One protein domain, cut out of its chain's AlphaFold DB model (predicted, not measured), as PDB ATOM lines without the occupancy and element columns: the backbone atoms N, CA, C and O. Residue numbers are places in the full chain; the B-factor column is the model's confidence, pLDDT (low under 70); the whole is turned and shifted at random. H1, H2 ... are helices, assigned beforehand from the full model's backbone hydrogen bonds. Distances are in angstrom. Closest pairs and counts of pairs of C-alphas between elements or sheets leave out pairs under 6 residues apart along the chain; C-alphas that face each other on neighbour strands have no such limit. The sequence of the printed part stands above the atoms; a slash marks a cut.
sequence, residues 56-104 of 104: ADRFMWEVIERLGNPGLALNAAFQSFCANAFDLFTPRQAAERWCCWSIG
ATOM      1  N   ALA A  56      16.748  33.055 -42.001       83.12
ATOM      2  CA  ALA A  56      16.996  31.660 -41.631       83.12
ATOM      3  C   ALA A  56      16.079  30.681 -42.380       83.12
ATOM      4  O   ALA A  56      16.538  29.640 -42.859       83.12
ATOM      5  N   ASP A  57      14.809  31.040 -42.568       83.00
ATOM      6  CA  ASP A  57      13.892  30.264 -43.405       83.00
ATOM      7  C   ASP A  57      14.360  30.285 -44.871       83.00
ATOM      8  O   ASP A  57      14.254  29.277 -45.578       83.00
ATOM      9  N   ARG A  58      14.961  31.402 -45.319       84.44
ATOM     10  CA  ARG A  58      15.477  31.545 -46.694       84.44
ATOM     11  C   ARG A  58      16.642  30.613 -46.910       84.44
ATOM     12  O   ARG A  58      16.703  29.890 -47.899       84.44
ATOM     13  N   PHE A  59      17.555  30.630 -45.953       88.50
ATOM     14  CA  PHE A  59      18.694  29.742 -45.930       88.50
ATOM     15  C   PHE A  59      18.257  28.278 -45.974       88.50
ATOM     16  O   PHE A  59      18.745  27.526 -46.814       88.50
ATOM     17  N   MET A  60      17.302  27.879 -45.129       89.50
ATOM     18  CA  MET A  60      16.781  26.513 -45.114       89.50
ATOM     19  C   MET A  60      16.189  26.119 -46.474       89.50
ATOM     20  O   MET A  60      16.493  25.039 -46.983       89.50
ATOM     21  N   TRP A  61      15.394  26.995 -47.091       88.69
ATOM     22  CA  TRP A  61      14.811  26.745 -48.409       88.69
ATOM     23  C   TRP A  61      15.883  26.594 -49.499       88.69
ATOM     24  O   TRP A  61      15.872  25.618 -50.247       88.69
ATOM     25  N   GLU A  62      16.878  27.482 -49.525       89.38
ATOM     26  CA  GLU A  62      17.997  27.431 -50.475       89.38
ATOM     27  C   GLU A  62      18.883  26.179 -50.306       89.38
ATOM     28  O   GLU A  62      19.527  25.735 -51.266       89.38
ATOM     29  N   VAL A  63      18.946  25.604 -49.097       90.31
ATOM     30  CA  VAL A  63      19.599  24.309 -48.835       90.31
ATOM     31  C   VAL A  63      18.732  23.158 -49.360       90.31
ATOM     32  O   VAL A  63      19.251  22.264 -50.025       90.31
ATOM     33  N   ILE A  64      17.418  23.181 -49.107       89.12
ATOM     34  CA  ILE A  64      16.458  22.163 -49.578       89.12
ATOM     35  C   ILE A  64      16.447  22.074 -51.102       89.12
ATOM     36  O   ILE A  64      16.502  20.971 -51.651       89.12
ATOM     37  N   GLU A  65      16.407  23.223 -51.775       88.50
ATOM     38  CA  GLU A  65      16.423  23.323 -53.233       88.50
ATOM     39  C   GLU A  65      17.682  22.662 -53.811       88.50
ATOM     40  O   GLU A  65      17.602  21.830 -54.713       88.50
ATOM     41  N   ARG A  66      18.850  22.941 -53.218       90.75
ATOM     42  CA  ARG A  66      20.132  22.336 -53.620       90.75
ATOM     43  C   ARG A  66      20.195  20.834 -53.381       90.75
ATOM     44  O   ARG A  66      20.846  20.126 -54.144       90.75
ATOM     45  N   LEU A  67      19.550  20.353 -52.323       88.38
ATOM     46  CA  LEU A  67      19.455  18.928 -52.014       88.38
ATOM     47  C   LEU A  67      18.399  18.209 -52.869       88.38
ATOM     48  O   LEU A  67      18.365  16.979 -52.870       88.38
ATOM     49  N   GLY A  68      17.532  18.946 -53.572       87.00
ATOM     50  CA  GLY A  68      16.462  18.387 -54.398       87.00
ATOM     51  C   GLY A  68      15.439  17.563 -53.610       87.00
ATOM     52  O   GLY A  68      14.767  16.712 -54.190       87.00
ATOM     53  N   ASN A  69      15.333  17.770 -52.292       84.81
ATOM     54  CA  ASN A  69      14.469  16.974 -51.422       84.81
ATOM     55  C   ASN A  69      13.524  17.865 -50.601       84.81
ATOM     56  O   ASN A  69      13.837  18.200 -49.454       84.81
ATOM     57  N   PRO A  70      12.340  18.207 -51.141       80.94
ATOM     58  CA  PRO A  70      11.383  19.081 -50.464       80.94
ATOM     59  C   PRO A  70      10.844  18.493 -49.150       80.94
ATOM     60  O   PRO A  70      10.411  19.240 -48.276       80.94
ATOM     61  N   GLY A  71      10.921  17.169 -48.953       84.12
ATOM     62  CA  GLY A  71      10.504  16.514 -47.710       84.12
ATOM     63  C   GLY A  71      11.356  16.888 -46.490       84.12
ATOM     64  O   GLY A  71      10.919  16.699 -45.355       84.12
ATOM     65  N   LEU A  72      12.547  17.461 -46.701       85.88
ATOM     66  CA  LEU A  72      13.418  17.938 -45.623       85.88
ATOM     67  C   LEU A  72      12.843  19.141 -44.871       85.88
ATOM     68  O   LEU A  72      13.176  19.319 -43.702       85.88
ATOM     69  N   ALA A  73      11.923  19.899 -45.477       84.06
ATOM     70  CA  ALA A  73      11.244  21.014 -44.815       84.06
ATOM     71  C   ALA A  73      10.518  20.593 -43.526       84.06
ATOM     72  O   ALA A  73      10.358  21.403 -42.619       84.06
ATOM     73  N   LEU A  74      10.094  19.326 -43.429       84.06
ATOM     74  CA  LEU A  74       9.384  18.765 -42.273       84.06
ATOM     75  C   LEU A  74      10.299  17.954 -41.340       84.06
ATOM     76  O   LEU A  74       9.838  17.395 -40.345       84.06
ATOM     77  N   ASN A  75      11.590  17.845 -41.656       89.19
ATOM     78  CA  ASN A  75      12.532  17.052 -40.880       89.19
ATOM     79  C   ASN A  75      13.108  17.888 -39.725       89.19
ATOM     80  O   ASN A  75      13.902  18.799 -39.939       89.19
ATOM     81  N   ALA A  76      12.754  17.538 -38.486       88.38
ATOM     82  CA  ALA A  76      13.175  18.284 -37.297       88.38
ATOM     83  C   ALA A  76      14.705  18.323 -37.095       88.38
ATOM     84  O   ALA A  76      15.246  19.325 -36.628       88.38
ATOM     85  N   ALA A  77      15.423  17.256 -37.465       89.44
ATOM     86  CA  ALA A  77      16.884  17.231 -37.386       89.44
ATOM     87  C   ALA A  77      17.511  18.173 -38.424       89.44
ATOM     88  O   ALA A  77      18.477  18.869 -38.121       89.44
ATOM     89  N   PHE A  78      16.921  18.238 -39.619       90.06
ATOM     90  CA  PHE A  78      17.337  19.157 -40.673       90.06
ATOM     91  C   PHE A  78      17.046  20.620 -40.315       90.06
ATOM     92  O   PHE A  78      17.911  21.473 -40.498       90.06
ATOM     93  N   GLN A  79      15.874  20.907 -39.744       90.44
ATOM     94  CA  GLN A  79      15.524  22.244 -39.253       90.44
ATOM     95  C   GLN A  79      16.509  22.714 -38.170       90.44
ATOM     96  O   GLN A  79      17.058  23.810 -38.261       90.44
ATOM     97  N   SER A  80      16.802  21.857 -37.185       90.31
ATOM     98  CA  SER A  80      17.784  22.152 -36.131       90.31
ATOM     99  C   SER A  80      19.197  22.342 -36.693       90.31
ATOM    100  O   SER A  80      19.919  23.254 -36.287       90.31
ATOM    101  N   PHE A  81      19.596  21.528 -37.673       92.31
ATOM    102  CA  PHE A  81      20.858  21.715 -38.384       92.31
ATOM    103  C   PHE A  81      20.915  23.076 -39.091       92.31
ATOM    104  O   PHE A  81      21.885  23.805 -38.899       92.31
ATOM    105  N   CYS A  82      19.880  23.442 -39.853       90.94
ATOM    106  CA  CYS A  82      19.837  24.709 -40.583       90.94
ATOM    107  C   CYS A  82      19.888  25.914 -39.639       90.94
ATOM    108  O   CYS A  82      20.654  26.837 -39.900       90.94
ATOM    109  N   ALA A  83      19.171  25.868 -38.513       89.88
ATOM    110  CA  ALA A  83      19.207  26.925 -37.502       89.88
ATOM    111  C   ALA A  83      20.619  27.153 -36.930       89.88
ATOM    112  O   ALA A  83      21.029  28.290 -36.733       89.88
ATOM    113  N   ASN A  84      21.394  26.083 -36.708       90.25
ATOM    114  CA  ASN A  84      22.778  26.190 -36.226       90.25
ATOM    115  C   ASN A  84      23.784  26.530 -37.340       90.25
ATOM    116  O   ASN A  84      24.852  27.075 -37.072       90.25
ATOM    117  N   ALA A  85      23.481  26.159 -38.584       89.56
ATOM    118  CA  ALA A  85      24.349  26.372 -39.737       89.56
ATOM    119  C   ALA A  85      24.215  27.776 -40.339       89.56
ATOM    120  O   ALA A  85      25.146  28.221 -41.009       89.56
ATOM    121  N   PHE A  86      23.086  28.449 -40.099       88.81
ATOM    122  CA  PHE A  86      22.713  29.721 -40.714       88.81
ATOM    123  C   PHE A  86      23.800  30.800 -40.602       88.81
ATOM    124  O   PHE A  86      24.188  31.384 -41.610       88.81
ATOM    125  N   ASP A  87      24.362  31.001 -39.408       88.25
ATOM    126  CA  ASP A  87      25.391  32.026 -39.175       88.25
ATOM    127  C   ASP A  87      26.816  31.580 -39.560       88.25
ATOM    128  O   ASP A  87      27.760  32.371 -39.523       88.25
ATOM    129  N   LEU A  88      27.006  30.300 -39.894       90.69
ATOM    130  CA  LEU A  88      28.329  29.677 -40.026       90.69
ATOM    131  C   LEU A  88      28.674  29.268 -41.456       90.69
ATOM    132  O   LEU A  88      29.854  29.164 -41.800       90.69
ATOM    133  N   PHE A  89      27.668  28.994 -42.280       90.81
ATOM    134  CA  PHE A  89      27.851  28.401 -43.593       90.81
ATOM    135  C   PHE A  89      27.016  29.112 -44.643       90.81
ATOM    136  O   PHE A  89      25.967  29.673 -44.370       90.81
ATOM    137  N   THR A  90      27.469  29.027 -45.890       91.44
ATOM    138  CA  THR A  90      26.599  29.304 -47.038       91.44
ATOM    139  C   THR A  90      25.641  28.126 -47.271       91.44
ATOM    140  O   THR A  90      25.990  26.989 -46.933       91.44
ATOM    141  N   PRO A  91      24.478  28.333 -47.922       89.75
ATOM    142  CA  PRO A  91      23.533  27.252 -48.234       89.75
ATOM    143  C   PRO A  91      24.179  26.067 -48.965       89.75
ATOM    144  O   PRO A  91      23.877  24.905 -48.705       89.75
ATOM    145  N   ARG A  92      25.148  26.346 -49.844       90.62
ATOM    146  CA  ARG A  92      25.923  25.310 -50.535       90.62
ATOM    147  C   ARG A  92      26.749  24.459 -49.567       90.62
ATOM    148  O   ARG A  92      26.683  23.237 -49.633       90.62
ATOM    149  N   GLN A  93      27.511  25.092 -48.678       92.56
ATOM    150  CA  GLN A  93      28.342  24.380 -47.702       92.56
ATOM    151  C   GLN A  93      27.488  23.566 -46.728       92.56
ATOM    152  O   GLN A  93      27.864  22.455 -46.364       92.56
ATOM    153  N   ALA A  94      26.332  24.095 -46.322       92.62
ATOM    154  CA  ALA A  94      25.397  23.378 -45.468       92.62
ATOM    155  C   ALA A  94      24.799  22.146 -46.170       92.62
ATOM    156  O   ALA A  94      24.766  21.076 -45.565       92.62
ATOM    157  N   ALA A  95      24.422  22.256 -47.449       92.31
ATOM    158  CA  ALA A  95      23.959  21.120 -48.249       92.31
ATOM    159  C   ALA A  95      25.037  20.026 -48.380       92.31
ATOM    160  O   ALA A  95      24.773  18.859 -48.101       92.31
ATOM    161  N   GLU A  96      26.272  20.406 -48.726       92.25
ATOM    162  CA  GLU A  96      27.407  19.476 -48.833       92.25
ATOM    163  C   GLU A  96      27.654  18.743 -47.503       92.25
ATOM    164  O   GLU A  96      27.820  17.523 -47.466       92.25
ATOM    165  N   ARG A  97      27.609  19.474 -46.385       91.00
ATOM    166  CA  ARG A  97      27.855  18.931 -45.044       91.00
ATOM    167  C   ARG A  97      26.724  18.024 -44.560       91.00
ATOM    168  O   ARG A  97      27.002  17.003 -43.936       91.00
ATOM    169  N   TRP A  98      25.476  18.364 -44.881       89.12
ATOM    170  CA  TRP A  98      24.318  17.514 -44.616       89.12
ATOM    171  C   TRP A  98      24.412  16.186 -45.374       89.12
ATOM    172  O   TRP A  98      24.238  15.132 -44.769       89.12
ATOM    173  N   CYS A  99      24.779  16.214 -46.662       85.69
ATOM    174  CA  CYS A  99      25.013  14.997 -47.446       85.69
ATOM    175  C   CYS A  99      26.135  14.129 -46.865       85.69
ATOM    176  O   CYS A  99      25.978  12.916 -46.763       85.69
ATOM    177  N   CYS A 100      27.261  14.724 -46.460       83.94
ATOM    178  CA  CYS A 100      28.348  13.967 -45.834       83.94
ATOM    179  C   CYS A 100      27.934  13.336 -44.498       83.94
ATOM    180  O   CYS A 100      28.401  12.249 -44.173       83.94
ATOM    181  N   TRP A 101      27.070  14.004 -43.733       75.88
ATOM    182  CA  TRP A 101      26.570  13.494 -42.459       75.88
ATOM    183  C   TRP A 101      25.506  12.401 -42.632       75.88
ATOM    184  O   TRP A 101      25.509  11.444 -41.872       75.88
ATOM    185  N   SER A 102      24.640  12.483 -43.653       66.00
ATOM    186  CA  SER A 102      23.589  11.477 -43.894       66.00
ATOM    187  C   SER A 102      24.096  10.156 -44.485       66.00
ATOM    188  O   SER A 102      23.332   9.199 -44.576       66.00
ATOM    189  N   ILE A 103      25.339  10.126 -44.971       59.41
ATOM    190  CA  ILE A 103      25.995   8.938 -45.546       59.41
ATOM    191  C   ILE A 103      26.872   8.225 -44.491       59.41
ATOM    192  O   ILE A 103      27.339   7.112 -44.737       59.41
ATOM    193  N   GLY A 104      27.103   8.862 -43.335       46.56
ATOM    194  CA  GLY A 104      27.946   8.364 -42.242       46.56
ATOM    195  C   GLY A 104      27.211   7.580 -41.165       46.56
ATOM    196  O   GLY A 104      25.970   7.692 -41.066       46.56
TER     197      GLY A 104
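AT A GLANCE: This is residues 56 to 104 of the 104 residues of an uncharacterized protein of Sphingomonas sp. 67-41 (UniProt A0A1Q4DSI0). Three longer helices, H1, H3 and H4, are set at steep angles with their centres in a triangle, and the short H2 makes the turn from H1 to H3 on the side away from H4. H4 packs on H1 with its first residues, 91 to 95. The printed part has 49 residues with four named helices, in the order H1, H2, H3, H4, and no named strand; the class is all helix. It is compact, with a radius of gyration of the C-alphas of 9.4 A, and rounded, spanning 24 by 20 by 18 A.

HOW THE PARTS SIT: Start at H1, residues 56 to 67, the hub, which touches three helices. H4, residues 91 to 102, touches it with residues 91 to 95 alone; the closest C-alphas, of Val 63 and Pro 91, are 4.9 A apart, at a steep tilt of 62 degrees, the same way. H3, residues 76 to 85, touches residues 56 to 60 of H1 alone, closest at the C-alphas of Met 60 and Cys 82, 5.8 A; the steep tilt of 69 degrees, opposite ways, is only just short of about perpendicular. H2, residues 70 to 74, touches H1 at residues 60 to 64 alone, closest at the C-alphas of Ile 64 and Pro 70, 6.0 A. H2 and H3 only just touch, only at the corner, with 3 pairs of C-alphas within 8 A, the closest being Leu 72 and Phe 78, 6.4 A. H3 and H4 are close but not clearly touching; the C-alphas of Ala 85 and Ala 94, their closest, are 6.6 A apart. H2 and H4 are apart. In H1, H3 and H4 every O i to N i+4 pair is within hydrogen-bond range; in H2 0 of 1 is, beside 2 of 2 O i to N i+3 pairs.

IN THESE COORDINATES: Find C-alpha 56 at (16.996, 31.660, -41.631); H1 runs 16.6 A from there to C-alpha 67. H2 covers 8.4 A and H3 14.0 A. H4 runs 16.4 A to C-alpha 102 at (23.589, 11.477, -43.894).

THE WHOLE: The C-alphas farthest apart, of Arg 58 and Gly 104, are 26.7 A apart. The printed part has no cut, and its three links are tight. Residues 102 to 104 of the model have pLDDT under 70.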